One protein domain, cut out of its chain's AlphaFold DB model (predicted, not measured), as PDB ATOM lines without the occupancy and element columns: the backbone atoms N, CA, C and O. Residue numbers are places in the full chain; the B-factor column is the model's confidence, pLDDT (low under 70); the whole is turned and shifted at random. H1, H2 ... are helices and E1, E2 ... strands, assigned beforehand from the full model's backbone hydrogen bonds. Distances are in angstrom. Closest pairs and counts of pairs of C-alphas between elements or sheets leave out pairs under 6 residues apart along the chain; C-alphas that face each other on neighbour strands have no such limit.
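AT A GLANCE: This is residues 244 to 349 and 521 to 550 of the 811 residues of the protein "GRAM_POS_ANCHORING domain-containing protein" of Streptococcus lutetiensis 033 (UniProt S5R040). What would one see first? A long thin rod: helix H1 runs along most of its length, and H2 lies side by side with its later part, shifted along so that it carries the rod on past the end of H1. The little parallel ribbon of E1 and E2 packs on these two helices where they overlap, and E3 lies extended along the earlier part of H1. What is it made of? The printed part has 136 residues with two named helices and three named strands, in the order H1 E1 H2 E2 E3; the class is mostly helix. How large is it? It is extended, with a radius of gyration of the C-alphas of 25.7 A and spans of 99 by 20 by 17 A.

HOW THE PARTS SIT: How is the sheet paired? E1, residues 300 to 305, and E2, residues 524 to 529, are parallel neighbours at 28 degrees, with N 304 and O 527 2.8 A apart and N 527 and O 302 2.9 A apart, both within hydrogen-bond range. Which helices come near it? H2, residues 314 to 347, comes closest to E2 at the C-alphas of Asn 331 and Leu 527, 5.4 A apart. H1, residues 245 to 296, comes closest to E1 at the C-alphas of Val 294 and Ile 301, 5.9 A apart. How do the helices stand? With its residues 271 to 293 alone, H1 touches H2, the same way at a shallow tilt of 10 degrees; their closest C-alphas, of Ile 272 and Glu 314, are 4.4 A apart. In H1 and H2 every O i to N i+4 pair is within hydrogen-bond range. Where is E3? E3, residues 542 to 549, pairs with no named strand and is apart from E1, E2 and H2; its closest C-alpha pair with H1 is Asn 255 and Leu 545, 5.5 A.

IN THESE COORDINATES: Where are the helices? H1 begins at C-alpha 245 (245.436, 113.267, 147.450) and measures 76.1 A from first to last C-alpha; H2 measures 49.8 A. Where are the strands? E1 spans 16.7 A, E2 16.6 A and E3 22.4 A, ending at C-alpha 549 (236.057, 121.212, 148.562).

THE WHOLE: Where is the cut? Residues 350 to 520 are not printed, and C-alphas 349 and 521 are 12.3 A apart across it. Which link is long? Residues 530 to 541 make the long link from E2 to E3. Where is confidence low? Residues 298 to 299 are under 70; the mean pLDDT of the printed part is 92.1.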
ATOM      1  N   SER A 244     241.131 112.420 149.756       94.25
ATOM      2  CA  SER A 244     242.500 111.961 149.514       94.25
ATOM      3  C   SER A 244     243.237 112.764 148.441       94.25
ATOM      4  O   SER A 244     242.644 113.360 147.541       94.25
ATOM      5  N   LEU A 245     244.571 112.712 148.496       93.88
ATOM      6  CA  LEU A 245     245.436 113.267 147.450       93.88
ATOM      7  C   LEU A 245     245.261 112.557 146.099       93.88
ATOM      8  O   LEU A 245     245.498 113.159 145.055       93.88
ATOM      9  N   GLU A 246     244.848 111.289 146.105       94.00
ATOM     10  CA  GLU A 246     244.627 110.532 144.874       94.00
ATOM     11  C   GLU A 246     243.369 111.009 144.138       94.00
ATOM     12  O   GLU A 246     243.400 111.208 142.925       94.00
ATOM     13  N   GLU A 247     242.290 111.311 144.866       94.81
ATOM     14  CA  GLU A 247     241.098 111.941 144.283       94.81
ATOM     15  C   GLU A 247     241.416 113.313 143.676       94.81
ATOM     16  O   GLU A 247     240.921 113.637 142.597       94.81
ATOM     17  N   LEU A 248     242.282 114.107 144.319       95.00
ATOM     18  CA  LEU A 248     242.730 115.395 143.778       95.00
ATOM     19  C   LEU A 248     243.513 115.246 142.469       95.00
ATOM     20  O   LEU A 248     243.282 116.013 141.535       95.00
ATOM     21  N   LYS A 249     244.397 114.246 142.364       93.62
ATOM     22  CA  LYS A 249     245.106 113.949 141.107       93.62
ATOM     23  C   LYS A 249     244.146 113.549 139.991       93.62
ATOM     24  O   LYS A 249     244.326 113.974 138.852       93.62
ATOM     25  N   GLN A 250     243.119 112.764 140.310       94.75
ATOM     26  CA  GLN A 250     242.090 112.391 139.339       94.75
ATOM     27  C   GLN A 250     241.294 113.612 138.864       94.75
ATOM     28  O   GLN A 250     241.072 113.753 137.663       94.75
ATOM     29  N   LEU A 251     240.921 114.524 139.771       95.88
ATOM     30  CA  LEU A 251     240.253 115.776 139.400       95.88
ATOM     31  C   LEU A 251     241.143 116.683 138.545       95.88
ATOM     32  O   LEU A 251     240.655 117.278 137.586       95.88
ATOM     33  N   LEU A 252     242.441 116.769 138.852       95.12
ATOM     34  CA  LEU A 252     243.399 117.500 138.023       95.12
ATOM     35  C   LEU A 252     243.418 116.940 136.594       95.12
ATOM     36  O   LEU A 252     243.200 117.694 135.649       95.12
ATOM     37  N   ALA A 253     243.589 115.624 136.443       93.88
ATOM     38  CA  ALA A 253     243.616 114.970 135.135       93.88
ATOM     39  C   ALA A 253     242.290 115.131 134.368       93.88
ATOM     40  O   ALA A 253     242.291 115.372 133.160       93.88
ATOM     41  N   GLN A 254     241.151 115.043 135.066       95.38
ATOM     42  CA  GLN A 254     239.829 115.288 134.485       95.38
ATOM     43  C   GLN A 254     239.713 116.721 133.947       95.38
ATOM     44  O   GLN A 254     239.285 116.919 132.808       95.38
ATOM     45  N   ASN A 255     240.118 117.714 134.741       96.62
ATOM     46  CA  ASN A 255     240.067 119.118 134.341       96.62
ATOM     47  C   ASN A 255     241.020 119.406 133.175       96.62
ATOM     48  O   ASN A 255     240.626 120.076 132.224       96.62
ATOM     49  N   GLU A 256     242.242 118.870 133.194       95.62
ATOM     50  CA  GLU A 256     243.194 119.000 132.082       95.62
ATOM     51  C   GLU A 256     242.632 118.422 130.777       95.62
ATOM     52  O   GLU A 256     242.717 119.065 129.727       95.62
ATOM     53  N   ALA A 257     241.990 117.250 130.833       94.69
ATOM     54  CA  ALA A 257     241.341 116.640 129.675       94.69
ATOM     55  C   ALA A 257     240.165 117.485 129.150       94.69
ATOM     56  O   ALA A 257     240.037 117.673 127.935       94.69
ATOM     57  N   ALA A 258     239.336 118.036 130.044       95.75
ATOM     58  CA  ALA A 258     238.233 118.924 129.679       95.75
ATOM     59  C   ALA A 258     238.739 120.215 129.008       95.75
ATOM     60  O   ALA A 258     238.252 120.591 127.940       95.75
ATOM     61  N   ILE A 259     239.774 120.847 129.574       95.88
ATOM     62  CA  ILE A 259     240.420 122.048 129.021       95.88
ATOM     63  C   ILE A 259     241.022 121.757 127.641       95.88
ATOM     64  O   ILE A 259     240.855 122.550 126.711       95.88
ATOM     65  N   ALA A 260     241.721 120.629 127.481       94.88
ATOM     66  CA  ALA A 260     242.319 120.239 126.206       94.88
ATOM     67  C   ALA A 260     241.254 119.985 125.126       94.88
ATOM     68  O   ALA A 260     241.402 120.440 123.989       94.88
ATOM     69  N   SER A 261     240.160 119.307 125.485       94.69
ATOM     70  CA  SER A 261     239.025 119.064 124.589       94.69
ATOM     71  C   SER A 261     238.376 120.373 124.128       94.69
ATOM     72  O   SER A 261     238.215 120.587 122.925       94.69
ATOM     73  N   ALA A 262     238.085 121.288 125.059       94.81
ATOM     74  CA  ALA A 262     237.484 122.581 124.745       94.81
ATOM     75  C   ALA A 262     238.387 123.439 123.843       94.81
ATOM     76  O   ALA A 262     237.937 123.942 122.817       94.81
ATOM     77  N   ASN A 263     239.687 123.537 124.151       94.19
ATOM     78  CA  ASN A 263     240.636 124.263 123.298       94.19
ATOM     79  C   ASN A 263     240.731 123.662 121.886       94.19
ATOM     80  O   ASN A 263     240.820 124.404 120.909       94.19
ATOM     81  N   LYS A 264     240.679 122.331 121.747       93.56
ATOM     82  CA  LYS A 264     240.666 121.674 120.432       93.56
ATOM     83  C   LYS A 264     239.423 122.053 119.620       93.56
ATOM     84  O   LYS A 264     239.546 122.307 118.424       93.56
ATOM     85  N   GLN A 265     238.253 122.114 120.257       92.31
ATOM     86  CA  GLN A 265     237.006 122.526 119.602       92.31
ATOM     87  C   GLN A 265     237.034 124.003 119.186       92.31
ATOM     88  O   GLN A 265     236.653 124.315 118.062       92.31
ATOM     89  N   VAL A 266     237.561 124.897 120.033       92.25
ATOM     90  CA  VAL A 266     237.749 126.319 119.687       92.25
ATOM     91  C   VAL A 266     238.645 126.475 118.458       92.25
ATOM     92  O   VAL A 266     238.285 127.186 117.522       92.25
ATOM     93  N   THR A 267     239.793 125.789 118.426       92.12
ATOM     94  CA  THR A 267     240.713 125.836 117.280       92.12
ATOM     95  C   THR A 267     240.031 125.376 115.992       92.12
ATOM     96  O   THR A 267     240.183 126.025 114.959       92.12
ATOM     97  N   LEU A 268     239.244 124.297 116.054       90.69
ATOM     98  CA  LEU A 268     238.480 123.808 114.907       90.69
ATOM     99  C   LEU A 268     237.438 124.837 114.440       90.69
ATOM    100  O   LEU A 268     237.342 125.113 113.247       90.69
ATOM    101  N   GLN A 269     236.699 125.457 115.366       89.38
ATOM    102  CA  GLN A 269     235.691 126.464 115.027       89.38
ATOM    103  C   GLN A 269     236.313 127.710 114.375       89.38
ATOM    104  O   GLN A 269     235.749 128.258 113.428       89.38
ATOM    105  N   LEU A 270     237.490 128.141 114.843       90.62
ATOM    106  CA  LEU A 270     238.239 129.243 114.231       90.62
ATOM    107  C   LEU A 270     238.686 128.908 112.801       90.62
ATOM    108  O   LEU A 270     238.585 129.762 111.920       90.62
ATOM    109  N   ALA A 271     239.139 127.675 112.557       91.75
ATOM    110  CA  ALA A 271     239.541 127.221 111.228       91.75
ATOM    111  C   ALA A 271     238.351 127.177 110.252       91.75
ATOM    112  O   ALA A 271     238.438 127.718 109.148       91.75
ATOM    113  N   ILE A 272     237.203 126.650 110.698       92.31
ATOM    114  CA  ILE A 272     235.948 126.646 109.928       92.31
ATOM    115  C   ILE A 272     235.505 128.077 109.598       92.31
ATOM    116  O   ILE A 272     235.194 128.368 108.445       92.31
ATOM    117  N   MET A 273     235.508 128.985 110.580       91.44
ATOM    118  CA  MET A 273     235.106 130.382 110.372       91.44
ATOM    119  C   MET A 273     236.024 131.097 109.375       91.44
ATOM    120  O   MET A 273     235.555 131.848 108.521       91.44
ATOM    121  N   LYS A 274     237.337 130.846 109.450       93.25
ATOM    122  CA  LYS A 274     238.291 131.389 108.481       93.25
ATOM    123  C   LYS A 274     238.010 130.863 107.070       93.25
ATOM    124  O   LYS A 274     237.955 131.661 106.139       93.25
ATOM    125  N   ALA A 275     237.820 129.553 106.915       94.69
ATOM    126  CA  ALA A 275     237.532 128.946 105.618       94.69
ATOM    127  C   ALA A 275     236.212 129.469 105.023       94.69
ATOM    128  O   ALA A 275     236.165 129.780 103.836       94.69
ATOM    129  N   TYR A 276     235.177 129.649 105.852       95.50
ATOM    130  CA  TYR A 276     233.923 130.285 105.446       95.50
ATOM    131  C   TYR A 276     234.135 131.716 104.931       95.50
ATOM    132  O   TYR A 276     233.628 132.051 103.863       95.50
ATOM    133  N   ASN A 277     234.888 132.551 105.654       94.88
ATOM    134  CA  ASN A 277     235.152 133.928 105.224       94.88
ATOM    135  C   ASN A 277     235.898 133.959 103.883       94.88
ATOM    136  O   ASN A 277     235.466 134.660 102.972       94.88
ATOM    137  N   ASP A 278     236.944 133.139 103.728       95.12
ATOM    138  CA  ASP A 278     237.697 133.035 102.471       95.12
ATOM    139  C   ASP A 278     236.785 132.577 101.302       95.12
ATOM    140  O   ASP A 278     236.885 133.086 100.184       95.12
ATOM    141  N   ALA A 279     235.870 131.633 101.554       96.12
ATOM    142  CA  ALA A 279     234.880 131.157 100.584       96.12
ATOM    143  C   ALA A 279     233.831 132.225 100.226       96.12
ATOM    144  O   ALA A 279     233.457 132.373  99.059       96.12
ATOM    145  N   ASN A 280     233.357 132.982 101.218       96.19
ATOM    146  CA  ASN A 280     232.422 134.080 101.011       96.19
ATOM    147  C   ASN A 280     233.073 135.221 100.218       96.19
ATOM    148  O   ASN A 280     232.440 135.751  99.310       96.19
ATOM    149  N   ASP A 281     234.335 135.555 100.484       96.69
ATOM    150  CA  ASP A 281     235.071 136.570  99.722       96.69
ATOM    151  C   ASP A 281     235.212 136.176  98.243       96.69
ATOM    152  O   ASP A 281     234.941 136.990  97.354       96.69
ATOM    153  N   ALA A 282     235.545 134.910  97.956       96.50
ATOM    154  CA  ALA A 282     235.576 134.389  96.588       96.50
ATOM    155  C   ALA A 282     234.192 134.469  95.913       96.50
ATOM    156  O   ALA A 282     234.077 134.893  94.763       96.50
ATOM    157  N   TYR A 283     233.124 134.125  96.641       96.81
ATOM    158  CA  TYR A 283     231.748 134.258  96.156       96.81
ATOM    159  C   TYR A 283     231.382 135.707  95.801       96.81
ATOM    160  O   TYR A 283     230.815 135.949  94.733       96.81
ATOM    161  N   GLN A 284     231.722 136.674  96.661       96.56
ATOM    162  CA  GLN A 284     231.471 138.090  96.383       96.56
ATOM    163  C   GLN A 284     232.247 138.565  95.151       96.56
ATOM    164  O   GLN A 284     231.694 139.296  94.331       96.56
ATOM    165  N   ASN A 285     233.492 138.108  94.975       96.50
ATOM    166  CA  ASN A 285     234.295 138.420  93.793       96.50
ATOM    167  C   ASN A 285     233.632 137.911  92.502       96.50
ATOM    168  O   ASN A 285     233.440 138.685  91.564       96.50
ATOM    169  N   LEU A 286     233.198 136.645  92.481       96.62
ATOM    170  CA  LEU A 286     232.490 136.062  91.339       96.62
ATOM    171  C   LEU A 286     231.198 136.826  91.020       96.62
ATOM    172  O   LEU A 286     230.946 137.168  89.867       96.62
ATOM    173  N   ASN A 287     230.383 137.120  92.036       93.50
ATOM    174  CA  ASN A 287     229.152 137.887  91.852       93.50
ATOM    175  C   ASN A 287     229.418 139.280  91.281       93.50
ATOM    176  O   ASN A 287     228.689 139.718  90.392       93.50
ATOM    177  N   GLN A 288     230.448 139.965  91.779       93.62
ATOM    178  CA  GLN A 288     230.836 141.279  91.286       93.62
ATOM    179  C   GLN A 288     231.271 141.197  89.818       93.62
ATOM    180  O   GLN A 288     230.760 141.952  88.997       93.62
ATOM    181  N   GLN A 289     232.118 140.223  89.464       94.56
ATOM    182  CA  GLN A 289     232.546 139.978  88.083       94.56
ATOM    183  C   GLN A 289     231.350 139.751  87.146       94.56
ATOM    184  O   GLN A 289     231.280 140.350  86.073       94.56
ATOM    185  N   VAL A 290     230.394 138.906  87.546       92.19
ATOM    186  CA  VAL A 290     229.185 138.625  86.755       92.19
ATOM    187  C   VAL A 290     228.302 139.871  86.636       92.19
ATOM    188  O   VAL A 290     227.850 140.196  85.539       92.19
ATOM    189  N   SER A 291     228.076 140.590  87.737       90.88
ATOM    190  CA  SER A 291     227.256 141.806  87.762       90.88
ATOM    191  C   SER A 291     227.841 142.908  86.877       90.88
ATOM    192  O   SER A 291     227.115 143.517  86.085       90.88
ATOM    193  N   ASP A 292     229.150 143.146  86.973       90.31
ATOM    194  CA  ASP A 292     229.853 144.132  86.152       90.31
ATOM    195  C   ASP A 292     229.797 143.761  84.676       90.31
ATOM    196  O   ASP A 292     229.549 144.628  83.836       90.31
ATOM    197  N   ALA A 293     229.961 142.474  84.357       88.69
ATOM    198  CA  ALA A 293     229.914 142.009  82.984       88.69
ATOM    199  C   ALA A 293     228.532 142.221  82.348       88.69
ATOM    200  O   ALA A 293     228.441 142.755  81.244       88.69
ATOM    201  N   VAL A 294     227.460 141.855  83.060       86.94
ATOM    202  CA  VAL A 294     226.072 142.013  82.590       86.94
ATOM    203  C   VAL A 294     225.682 143.487  82.450       86.94
ATOM    204  O   VAL A 294     224.936 143.839  81.540       86.94
ATOM    205  N   THR A 295     226.182 144.359  83.329       85.00
ATOM    206  CA  THR A 295     225.782 145.776  83.352       85.00
ATOM    207  C   THR A 295     226.543 146.624  82.331       85.00
ATOM    208  O   THR A 295     225.962 147.519  81.721       85.00
ATOM    209  N   ASN A 296     227.843 146.372  82.145       82.06
ATOM    210  CA  ASN A 296     228.737 147.328  81.483       82.06
ATOM    211  C   ASN A 296     229.081 146.990  80.024       82.06
ATOM    212  O   ASN A 296     229.690 147.818  79.340       82.06
ATOM    213  N   HIS A 297     228.728 145.807  79.520       74.56
ATOM    214  CA  HIS A 297     229.133 145.377  78.180       74.56
ATOM    215  C   HIS A 297     227.927 145.222  77.242       74.56
ATOM    216  O   HIS A 297     227.036 144.413  77.468       74.56
ATOM    217  N   GLY A 298     227.891 146.025  76.169       66.19
ATOM    218  CA  GLY A 298     226.824 145.989  75.163       66.19
ATOM    219  C   GLY A 298     226.899 144.735  74.288       66.19
ATOM    220  O   GLY A 298     227.897 144.517  73.622       66.19
ATOM    221  N   GLY A 299     225.847 143.919  74.290       67.44
ATOM    222  CA  GLY A 299     225.719 142.622  73.612       67.44
ATOM    223  C   GLY A 299     224.816 141.708  74.453       67.44
ATOM    224  O   GLY A 299     224.149 142.204  75.359       67.44
ATOM    225  N   SER A 300     224.751 140.400  74.176       82.00
ATOM    226  CA  SER A 300     223.882 139.489  74.945       82.00
ATOM    227  C   SER A 300     224.697 138.557  75.844       82.00
ATOM    228  O   SER A 300     225.173 137.511  75.398       82.00
ATOM    229  N   ILE A 301     224.836 138.931  77.118       88.56
ATOM    230  CA  ILE A 301     225.442 138.094  78.163       88.56
ATOM    231  C   ILE A 301     224.329 137.418  78.969       88.56
ATOM    232  O   ILE A 301     223.470 138.096  79.533       88.56
ATOM    233  N   SER A 302     224.349 136.088  79.041       89.81
ATOM    234  CA  SER A 302     223.490 135.302  79.932       89.81
ATOM    235  C   SER A 302     224.274 134.776  81.135       89.81
ATOM    236  O   SER A 302     225.504 134.697  81.112       89.81
ATOM    237  N   VAL A 303     223.555 134.413  82.198       90.88
ATOM    238  CA  VAL A 303     224.144 133.866  83.424       90.88
ATOM    239  C   VAL A 303     223.528 132.506  83.724       90.88
ATOM    240  O   VAL A 303     222.322 132.411  83.951       90.88
ATOM    241  N   ASP A 304     224.375 131.484  83.784       93.56
ATOM    242  CA  ASP A 304     224.014 130.137  84.205       93.56
ATOM    243  C   ASP A 304     224.407 129.920  85.662       93.56
ATOM    244  O   ASP A 304     225.442 130.389  86.143       93.56
ATOM    245  N   LYS A 305     223.566 129.198  86.395       92.88
ATOM    246  CA  LYS A 305     223.795 128.912  87.808       92.88
ATOM    247  C   LYS A 305     224.351 127.505  87.974       92.88
ATOM    248  O   LYS A 305     223.659 126.535  87.676       92.88
ATOM    249  N   VAL A 306     225.571 127.402  88.487       93.88
ATOM    250  CA  VAL A 306     226.242 126.135  88.779       93.88
ATOM    251  C   VAL A 306     225.901 125.712  90.207       93.88
ATOM    252  O   VAL A 306     226.001 126.502  91.149       93.88
ATOM    253  N   GLU A 307     225.458 124.466  90.375       92.19
ATOM    254  CA  GLU A 307     225.206 123.892  91.695       92.19
ATOM    255  C   GLU A 307     226.477 123.250  92.251       92.19
ATOM    256  O   GLU A 307     227.034 122.332  91.657       92.19
ATOM    257  N   ILE A 308     226.919 123.747  93.406       91.44
ATOM    258  CA  ILE A 308     228.093 123.267  94.139       91.44
ATOM    259  C   ILE A 308     227.750 123.142  95.630       91.44
ATOM    260  O   ILE A 308     226.783 123.750  96.098       91.44
ATOM    261  N   ASN A 309     228.517 122.343  96.378       88.81
ATOM    262  CA  ASN A 309     228.334 122.191  97.823       88.81
ATOM    263  C   ASN A 309     228.630 123.519  98.534       88.81
ATOM    264  O   ASN A 309     229.762 123.977  98.517       88.81
ATOM    265  N   THR A 310     227.630 124.115  99.183       85.31
ATOM    266  CA  THR A 310     227.736 125.417  99.868       85.31
ATOM    267  C   THR A 310     228.439 125.363 101.231       85.31
ATOM    268  O   THR A 310     228.564 126.396 101.885       85.31
ATOM    269  N   GLY A 311     228.868 124.167 101.644       81.44
ATOM    270  CA  GLY A 311     229.761 123.879 102.761       81.44
ATOM    271  C   GLY A 311     229.153 123.898 104.161       81.44
ATOM    272  O   GLY A 311     228.245 124.673 104.455       81.44
ATOM    273  N   GLN A 312     229.653 123.002 105.022       84.75
ATOM    274  CA  GLN A 312     229.339 122.938 106.460       84.75
ATOM    275  C   GLN A 312     230.561 122.598 107.337       84.75
ATOM    276  O   GLN A 312     230.465 122.601 108.564       84.75
ATOM    277  N   SER A 313     231.710 122.314 106.723       89.94
ATOM    278  CA  SER A 313     232.981 121.998 107.375       89.94
ATOM    279  C   SER A 313     234.131 122.790 106.747       89.94
ATOM    280  O   SER A 313     233.981 123.376 105.675       89.94
ATOM    281  N   GLU A 314     235.296 122.802 107.403       92.06
ATOM    282  CA  GLU A 314     236.490 123.488 106.889       92.06
ATOM    283  C   GLU A 314     236.850 123.015 105.475       92.06
ATOM    284  O   GLU A 314     237.063 123.846 104.595       92.06
ATOM    285  N   SER A 315     236.854 121.698 105.234       92.06
ATOM    286  CA  SER A 315     237.150 121.130 103.915       92.06
ATOM    287  C   SER A 315     236.129 121.548 102.867       92.06
ATOM    288  O   SER A 315     236.523 121.940 101.774       92.06
ATOM    289  N   ASP A 316     234.834 121.550 103.204       93.12
ATOM    290  CA  ASP A 316     233.818 121.933 102.224       93.12
ATOM    291  C   ASP A 316     233.973 123.394 101.781       93.12
ATOM    292  O   ASP A 316     233.773 123.706 100.610       93.12
ATOM    293  N   TYR A 317     234.327 124.303 102.700       95.94
ATOM    294  CA  TYR A 317     234.550 125.707 102.351       95.94
ATOM    295  C   TYR A 317     235.808 125.903 101.503       95.94
ATOM    296  O   TYR A 317     235.795 126.728 100.589       95.94
ATOM    297  N   GLN A 318     236.876 125.139 101.759       94.12
ATOM    298  CA  GLN A 318     238.069 125.160 100.906       94.12
ATOM    299  C   GLN A 318     237.754 124.651  99.491       94.12
ATOM    300  O   GLN A 318     238.139 125.291  98.513       94.12
ATOM    301  N   ASP A 319     236.990 123.564  99.376       94.75
ATOM    302  CA  ASP A 319     236.565 123.007  98.087       94.75
ATOM    303  C   ASP A 319     235.621 123.963  97.337       94.75
ATOM    304  O   ASP A 319     235.767 124.179  96.128       94.75
ATOM    305  N   TYR A 320     234.680 124.592  98.053       96.25
ATOM    306  CA  TYR A 320     233.803 125.628  97.503       96.25
ATOM    307  C   TYR A 320     234.622 126.797  96.956       96.25
ATOM    308  O   TYR A 320     234.422 127.200  95.811       96.25
ATOM    309  N   LYS A 321     235.575 127.316  97.744       96.44
ATOM    310  CA  LYS A 321     236.460 128.407  97.328       96.44
ATOM    311  C   LYS A 321     237.217 128.044  96.052       96.44
ATOM    312  O   LYS A 321     237.160 128.808  95.094       96.44
ATOM    313  N   ALA A 322     237.879 126.887  96.024       95.69
ATOM    314  CA  ALA A 322     238.653 126.445  94.865       95.69
ATOM    315  C   ALA A 322     237.777 126.341  93.603       95.69
ATOM    316  O   ALA A 322     238.174 126.779  92.526       95.69
ATOM    317  N   THR A 323     236.552 125.828  93.753       96.12
ATOM    318  CA  THR A 323     235.589 125.740  92.648       96.12
ATOM    319  C   THR A 323     235.144 127.124  92.167       96.12
ATOM    320  O   THR A 323     235.041 127.360  90.966       96.12
ATOM    321  N   VAL A 324     234.895 128.066  93.081       96.88
ATOM    322  CA  VAL A 324     234.524 129.444  92.731       96.88
ATOM    323  C   VAL A 324     235.673 130.181  92.044       96.88
ATOM    324  O   VAL A 324     235.429 130.874  91.059       96.88
ATOM    325  N   GLU A 325     236.912 130.016  92.504       96.88
ATOM    326  CA  GLU A 325     238.097 130.605  91.864       96.88
ATOM    327  C   GLU A 325     238.293 130.085  90.430       96.88
ATOM    328  O   GLU A 325     238.588 130.871  89.527       96.88
ATOM    329  N   ASP A 326     238.039 128.796  90.186       96.50
ATOM    330  CA  ASP A 326     238.044 128.229  88.834       96.50
ATOM    331  C   ASP A 326     236.941 128.843  87.950       96.50
ATOM    332  O   ASP A 326     237.195 129.245  86.813       96.50
ATOM    333  N   LEU A 327     235.728 129.028  88.485       96.81
ATOM    334  CA  LEU A 327     234.637 129.695  87.761       96.81
ATOM    335  C   LEU A 327     234.942 131.169  87.448       96.81
ATOM    336  O   LEU A 327     234.596 131.631  86.360       96.81
ATOM    337  N   ILE A 328     235.610 131.896  88.352       96.69
ATOM    338  CA  ILE A 328     236.077 133.272  88.103       96.69
ATOM    339  C   ILE A 328     237.038 133.293  86.911       96.69
ATOM    340  O   ILE A 328     236.895 134.139  86.022       96.69
ATOM    341  N   ALA A 329     237.989 132.355  86.865       95.88
ATOM    342  CA  ALA A 329     238.949 132.245  85.770       95.88
ATOM    343  C   ALA A 329     238.260 131.894  84.438       95.88
ATOM    344  O   ALA A 329     238.509 132.549  83.422       95.88
ATOM    345  N   GLN A 330     237.333 130.929  84.445       95.44
ATOM    346  CA  GLN A 330     236.538 130.568  83.264       95.44
ATOM    347  C   GLN A 330     235.713 131.754  82.741       95.44
ATOM    348  O   GLN A 330     235.693 132.025  81.538       95.44
ATOM    349  N   ASN A 331     235.044 132.486  83.633       95.44
ATOM    350  CA  ASN A 331     234.271 133.671  83.274       95.44
ATOM    351  C   ASN A 331     235.154 134.779  82.710       95.44
ATOM    352  O   ASN A 331     234.776 135.416  81.729       95.44
ATOM    353  N   GLN A 332     236.334 134.996  83.296       94.56
ATOM    354  CA  GLN A 332     237.286 135.987  82.812       94.56
ATOM    355  C   GLN A 332     237.721 135.679  81.377       94.56
ATOM    356  O   GLN A 332     237.737 136.584  80.542       94.56
ATOM    357  N   GLN A 333     238.016 134.413  81.069       94.12
ATOM    358  CA  GLN A 333     238.361 133.991  79.713       94.12
ATOM    359  C   GLN A 333     237.190 134.200  78.742       94.12
ATOM    360  O   GLN A 333     237.352 134.854  77.711       94.12
ATOM    361  N   LYS A 334     235.991 133.708  79.087       93.25
ATOM    362  CA  LYS A 334     234.792 133.878  78.248       93.25
ATOM    363  C   LYS A 334     234.475 135.351  77.989       93.25
ATOM    364  O   LYS A 334     234.075 135.710  76.882       93.25
ATOM    365  N   LEU A 335     234.660 136.208  78.993       92.31
ATOM    366  CA  LEU A 335     234.436 137.641  78.863       92.31
ATOM    367  C   LEU A 335     235.463 138.295  77.928       92.31
ATOM    368  O   LEU A 335     235.083 139.124  77.107       92.31
ATOM    369  N   GLN A 336     236.738 137.903  77.996       92.00
ATOM    370  CA  GLN A 336     237.766 138.388  77.066       92.00
ATOM    371  C   GLN A 336     237.436 138.019  75.614       92.00
ATOM    372  O   GLN A 336     237.460 138.887  74.742       92.00
ATOM    373  N   GLU A 337     237.058 136.763  75.362       92.06
ATOM    374  CA  GLU A 337     236.653 136.296  74.029       92.06
ATOM    375  C   GLU A 337     235.408 137.038  73.511       92.06
ATOM    376  O   GLU A 337     235.339 137.417  72.339       92.06
ATOM    377  N   PHE A 338     234.428 137.286  74.385       92.56
ATOM    378  CA  PHE A 338     233.232 138.063  74.060       92.56
ATOM    379  C   PHE A 338     233.565 139.511  73.682       92.56
ATOM    380  O   PHE A 338     233.082 140.000  72.662       92.56
ATOM    381  N   LEU A 339     234.399 140.188  74.477       91.25
ATOM    382  CA  LEU A 339     234.789 141.577  74.234       91.25
ATOM    383  C   LEU A 339     235.559 141.731  72.921       91.25
ATOM    384  O   LEU A 339     235.326 142.696  72.195       91.25
ATOM    385  N   GLN A 340     236.412 140.762  72.579       91.50
ATOM    386  CA  GLN A 340     237.096 140.747  71.289       91.50
ATOM    387  C   GLN A 340     236.098 140.647  70.124       91.50
ATOM    388  O   GLN A 340     236.124 141.480  69.220       91.50
ATOM    389  N   LYS A 341     235.173 139.679  70.167       90.94
ATOM    390  CA  LYS A 341     234.149 139.515  69.119       90.94
ATOM    391  C   LYS A 341     233.209 140.713  69.021       90.94
ATOM    392  O   LYS A 341     232.725 141.030  67.939       90.94
ATOM    393  N   LEU A 342     232.934 141.380  70.140       90.56
ATOM    394  CA  LEU A 342     232.129 142.596  70.157       90.56
ATOM    395  C   LEU A 342     232.834 143.742  69.434       90.56
ATOM    396  O   LEU A 342     232.187 144.477  68.694       90.56
ATOM    397  N   GLU A 343     234.143 143.886  69.618       90.25
ATOM    398  CA  GLU A 343     234.918 144.896  68.900       90.25
ATOM    399  C   GLU A 343     234.986 144.591  67.396       90.25
ATOM    400  O   GLU A 343     234.775 145.481  66.569       90.25
ATOM    401  N   GLU A 344     235.175 143.321  67.024       89.56
ATOM    402  CA  GLU A 344     235.112 142.865  65.629       89.56
ATOM    403  C   GLU A 344     233.737 143.152  65.000       89.56
ATOM    404  O   GLU A 344     233.661 143.709  63.904       89.56
ATOM    405  N   PHE A 345     232.641 142.865  65.714       90.81
ATOM    406  CA  PHE A 345     231.273 143.172  65.284       90.81
ATOM    407  C   PHE A 345     231.063 144.667  65.003       90.81
ATOM    408  O   PHE A 345     230.421 145.023  64.018       90.81
ATOM    409  N   LYS A 346     231.617 145.556  65.839       89.38
ATOM    410  CA  LYS A 346     231.472 147.013  65.673       89.38
ATOM    411  C   LYS A 346     232.298 147.571  64.515       89.38
ATOM    412  O   LYS A 346     231.884 148.543  63.885       89.38
ATOM    413  N   THR A 347     233.471 146.995  64.259       92.31
ATOM    414  CA  THR A 347     234.483 147.571  63.356       92.31
ATOM    415  C   THR A 347     234.540 146.912  61.977       92.31
ATOM    416  O   THR A 347     235.040 147.524  61.029       92.31
ATOM    417  N   SER A 348     234.010 145.694  61.822       92.62
ATOM    418  CA  SER A 348     234.003 144.966  60.552       92.62
ATOM    419  C   SER A 348     233.124 145.645  59.496       92.62
ATOM    420  O   SER A 348     231.927 145.857  59.692       92.62
ATOM    421  N   SER A 349     233.728 145.940  58.342       93.06
ATOM    422  CA  SER A 349     233.083 146.488  57.135       93.06
ATOM    423  C   SER A 349     233.070 145.497  55.963       93.06
ATOM    424  O   SER A 349     232.759 145.870  54.831       93.06
ATOM    425  N   GLN A 521     227.558 139.248  63.050       88.00
ATOM    426  CA  GLN A 521     226.630 138.669  64.025       88.00
ATOM    427  C   GLN A 521     226.907 139.239  65.413       88.00
ATOM    428  O   GLN A 521     228.065 139.356  65.815       88.00
ATOM    429  N   LEU A 522     225.846 139.568  66.155       87.12
ATOM    430  CA  LEU A 522     225.980 140.045  67.530       87.12
ATOM    431  C   LEU A 522     226.532 138.905  68.408       87.12
ATOM    432  O   LEU A 522     225.928 137.828  68.436       87.12
ATOM    433  N   PRO A 523     227.652 139.099  69.126       90.00
ATOM    434  CA  PRO A 523     228.213 138.046  69.960       90.00
ATOM    435  C   PRO A 523     227.325 137.746  71.170       90.00
ATOM    436  O   PRO A 523     226.646 138.623  71.713       90.00
ATOM    437  N   ILE A 524     227.388 136.492  71.617       89.75
ATOM    438  CA  ILE A 524     226.732 135.992  72.826       89.75
ATOM    439  C   ILE A 524     227.765 135.325  73.735       89.75
ATOM    440  O   ILE A 524     228.714 134.707  73.247       89.75
ATOM    441  N   ALA A 525     227.583 135.433  75.049       91.75
ATOM    442  CA  ALA A 525     228.390 134.714  76.032       91.75
ATOM    443  C   ALA A 525     227.549 134.301  77.238       91.75
ATOM    444  O   ALA A 525     226.592 134.981  77.603       91.75
ATOM    445  N   THR A 526     227.939 133.198  77.874       92.94
ATOM    446  CA  THR A 526     227.276 132.678  79.072       92.94
ATOM    447  C   THR A 526     228.286 132.543  80.196       92.94
ATOM    448  O   THR A 526     229.211 131.726  80.108       92.94
ATOM    449  N   LEU A 527     228.115 133.362  81.232       94.50
ATOM    450  CA  LEU A 527     228.932 133.351  82.443       94.50
ATOM    451  C   LEU A 527     228.289 132.470  83.517       94.50
ATOM    452  O   LEU A 527     227.086 132.227  83.501       94.50
ATOM    453  N   HIS A 528     229.091 131.992  84.459       95.25
ATOM    454  CA  HIS A 528     228.653 131.142  85.558       95.25
ATOM    455  C   HIS A 528     228.493 131.937  86.859       95.25
ATOM    456  O   HIS A 528     229.303 132.804  87.175       95.25
ATOM    457  N   SER A 529     227.472 131.598  87.640       94.69
ATOM    458  CA  SER A 529     227.220 132.086  89.002       94.69
ATOM    459  C   SER A 529     226.919 130.912  89.935       94.69
ATOM    460  O   SER A 529     226.625 129.810  89.473       94.69
ATOM    461  N   VAL A 530     226.954 131.131  91.249       95.88
ATOM    462  CA  VAL A 530     226.680 130.091  92.259       95.88
ATOM    463  C   VAL A 530     225.740 130.607  93.358       95.88
ATOM    464  O   VAL A 530     225.412 131.794  93.420       95.88
ATOM    465  N   LYS A 531     225.246 129.714  94.228       93.88
ATOM    466  CA  LYS A 531     224.567 130.109  95.483       93.88
ATOM    467  C   LYS A 531     225.621 130.533  96.508       93.88
ATOM    468  O   LYS A 531     226.687 129.939  96.517       93.88
ATOM    469  N   ALA A 532     225.296 131.490  97.379       93.25
ATOM    470  CA  ALA A 532     226.166 131.871  98.492       93.25
ATOM    471  C   ALA A 532     226.529 130.654  99.369       93.25
ATOM    472  O   ALA A 532     225.677 129.767  99.534       93.25
ATOM    473  N   PRO A 533     227.740 130.616  99.956       94.75
ATOM    474  CA  PRO A 533     228.075 129.598 100.941       94.75
ATOM    475  C   PRO A 533     227.134 129.716 102.148       94.75
ATOM    476  O   PRO A 533     226.692 130.808 102.512       94.75
ATOM    477  N   VAL A 534     226.792 128.586 102.761       92.88
ATOM    478  CA  VAL A 534     225.920 128.568 103.943       92.88
ATOM    479  C   VAL A 534     226.753 128.951 105.159       92.88
ATOM    480  O   VAL A 534     227.892 128.508 105.287       92.88
ATOM    481  N   ASN A 535     226.195 129.765 106.060       89.44
ATOM    482  CA  ASN A 535     226.862 130.123 107.312       89.44
ATOM    483  C   ASN A 535     227.242 128.864 108.112       89.44
ATOM    484  O   ASN A 535     226.424 127.940 108.198       89.44
ATOM    485  N   PRO A 536     228.422 128.836 108.752       88.81
ATOM    486  CA  PRO A 536     228.814 127.703 109.572       88.81
ATOM    487  C   PRO A 536     227.839 127.531 110.747       88.81
ATOM    488  O   PRO A 536     227.358 128.527 111.301       88.81
ATOM    489  N   PRO A 537     227.531 126.284 111.151       80.69
ATOM    490  CA  PRO A 537     226.672 126.033 112.299       80.69
ATOM    491  C   PRO A 537     227.283 126.639 113.569       80.69
ATOM    492  O   PRO A 537     228.490 126.546 113.812       80.69
ATOM    493  N   VAL A 538     226.439 127.260 114.396       77.19
ATOM    494  CA  VAL A 538     226.849 127.776 115.706       77.19
ATOM    495  C   VAL A 538     226.960 126.592 116.660       77.19
ATOM    496  O   VAL A 538     225.949 126.036 117.083       77.19
ATOM    497  N   VAL A 539     228.189 126.188 116.973       82.44
ATOM    498  CA  VAL A 539     228.476 125.148 117.965       82.44
ATOM    499  C   VAL A 539     228.919 125.830 119.253       82.44
ATOM    500  O   VAL A 539     229.944 126.509 119.280       82.44
ATOM    501  N   GLU A 540     228.138 125.670 120.320       85.31
ATOM    502  CA  GLU A 540     228.527 126.147 121.646       85.31
ATOM    503  C   GLU A 540     229.544 125.173 122.255       85.31
ATOM    504  O   GLU A 540     229.236 124.005 122.496       85.31
ATOM    505  N   VAL A 541     230.771 125.644 122.487       91.94
ATOM    506  CA  VAL A 541     231.814 124.848 123.143       91.94
ATOM    507  C   VAL A 541     231.637 124.973 124.651       91.94
ATOM    508  O   VAL A 541     231.644 126.081 125.189       91.94
ATOM    509  N   GLN A 542     231.509 123.839 125.338       92.94
ATOM    510  CA  GLN A 542     231.352 123.785 126.790       92.94
ATOM    511  C   GLN A 542     232.513 123.033 127.445       92.94
ATOM    512  O   GLN A 542     233.036 122.065 126.887       92.94
ATOM    513  N   ALA A 543     232.898 123.463 128.645       95.69
ATOM    514  CA  ALA A 543     233.879 122.778 129.482       95.69
ATOM    515  C   ALA A 543     233.359 122.665 130.917       95.69
ATOM    516  O   ALA A 543     233.086 123.677 131.560       95.69
ATOM    517  N   GLU A 544     233.252 121.443 131.432       95.81
ATOM    518  CA  GLU A 544     232.930 121.206 132.838       95.81
ATOM    519  C   GLU A 544     234.223 121.076 133.650       95.81
ATOM    520  O   GLU A 544     235.042 120.196 133.382       95.81
ATOM    521  N   LEU A 545     234.410 121.966 134.627       96.75
ATOM    522  CA  LEU A 545     235.555 121.968 135.534       96.75
ATOM    523  C   LEU A 545     235.095 121.673 136.961       96.75
ATOM    524  O   LEU A 545     234.168 122.297 137.486       96.75
ATOM    525  N   VAL A 546     235.780 120.742 137.616       96.44
ATOM    526  CA  VAL A 546     235.441 120.289 138.965       96.44
ATOM    527  C   VAL A 546     236.381 120.922 139.980       96.44
ATOM    528  O   VAL A 546     237.579 120.638 139.991       96.44
ATOM    529  N   LYS A 547     235.826 121.760 140.853       95.75
ATOM    530  CA  LYS A 547     236.503 122.343 142.012       95.75
ATOM    531  C   LYS A 547     236.522 121.361 143.177       95.75
ATOM    532  O   LYS A 547     235.553 120.641 143.419       95.75
ATOM    533  N   ALA A 548     237.603 121.394 143.944       96.12
ATOM    534  CA  ALA A 548     237.731 120.619 145.168       96.12
ATOM    535  C   ALA A 548     237.193 121.405 146.371       96.12
ATOM    536  O   ALA A 548     237.456 122.598 146.519       96.12
ATOM    537  N   SER A 549     236.442 120.732 147.234       93.62
ATOM    538  CA  SER A 549     236.057 121.212 148.562       93.62
ATOM    539  C   SER A 549     236.746 120.360 149.620       93.62
ATOM    540  O   SER A 549     236.939 119.159 149.423       93.62
ATOM    541  N   ASN A 550     237.132 120.991 150.724       91.81
ATOM    542  CA  ASN A 550     237.872 120.322 151.788       91.81
ATOM    543  C   ASN A 550     236.969 119.316 152.523       91.81
ATOM    544  O   ASN A 550     235.766 119.571 152.634       91.81
TER     545      ASN A 550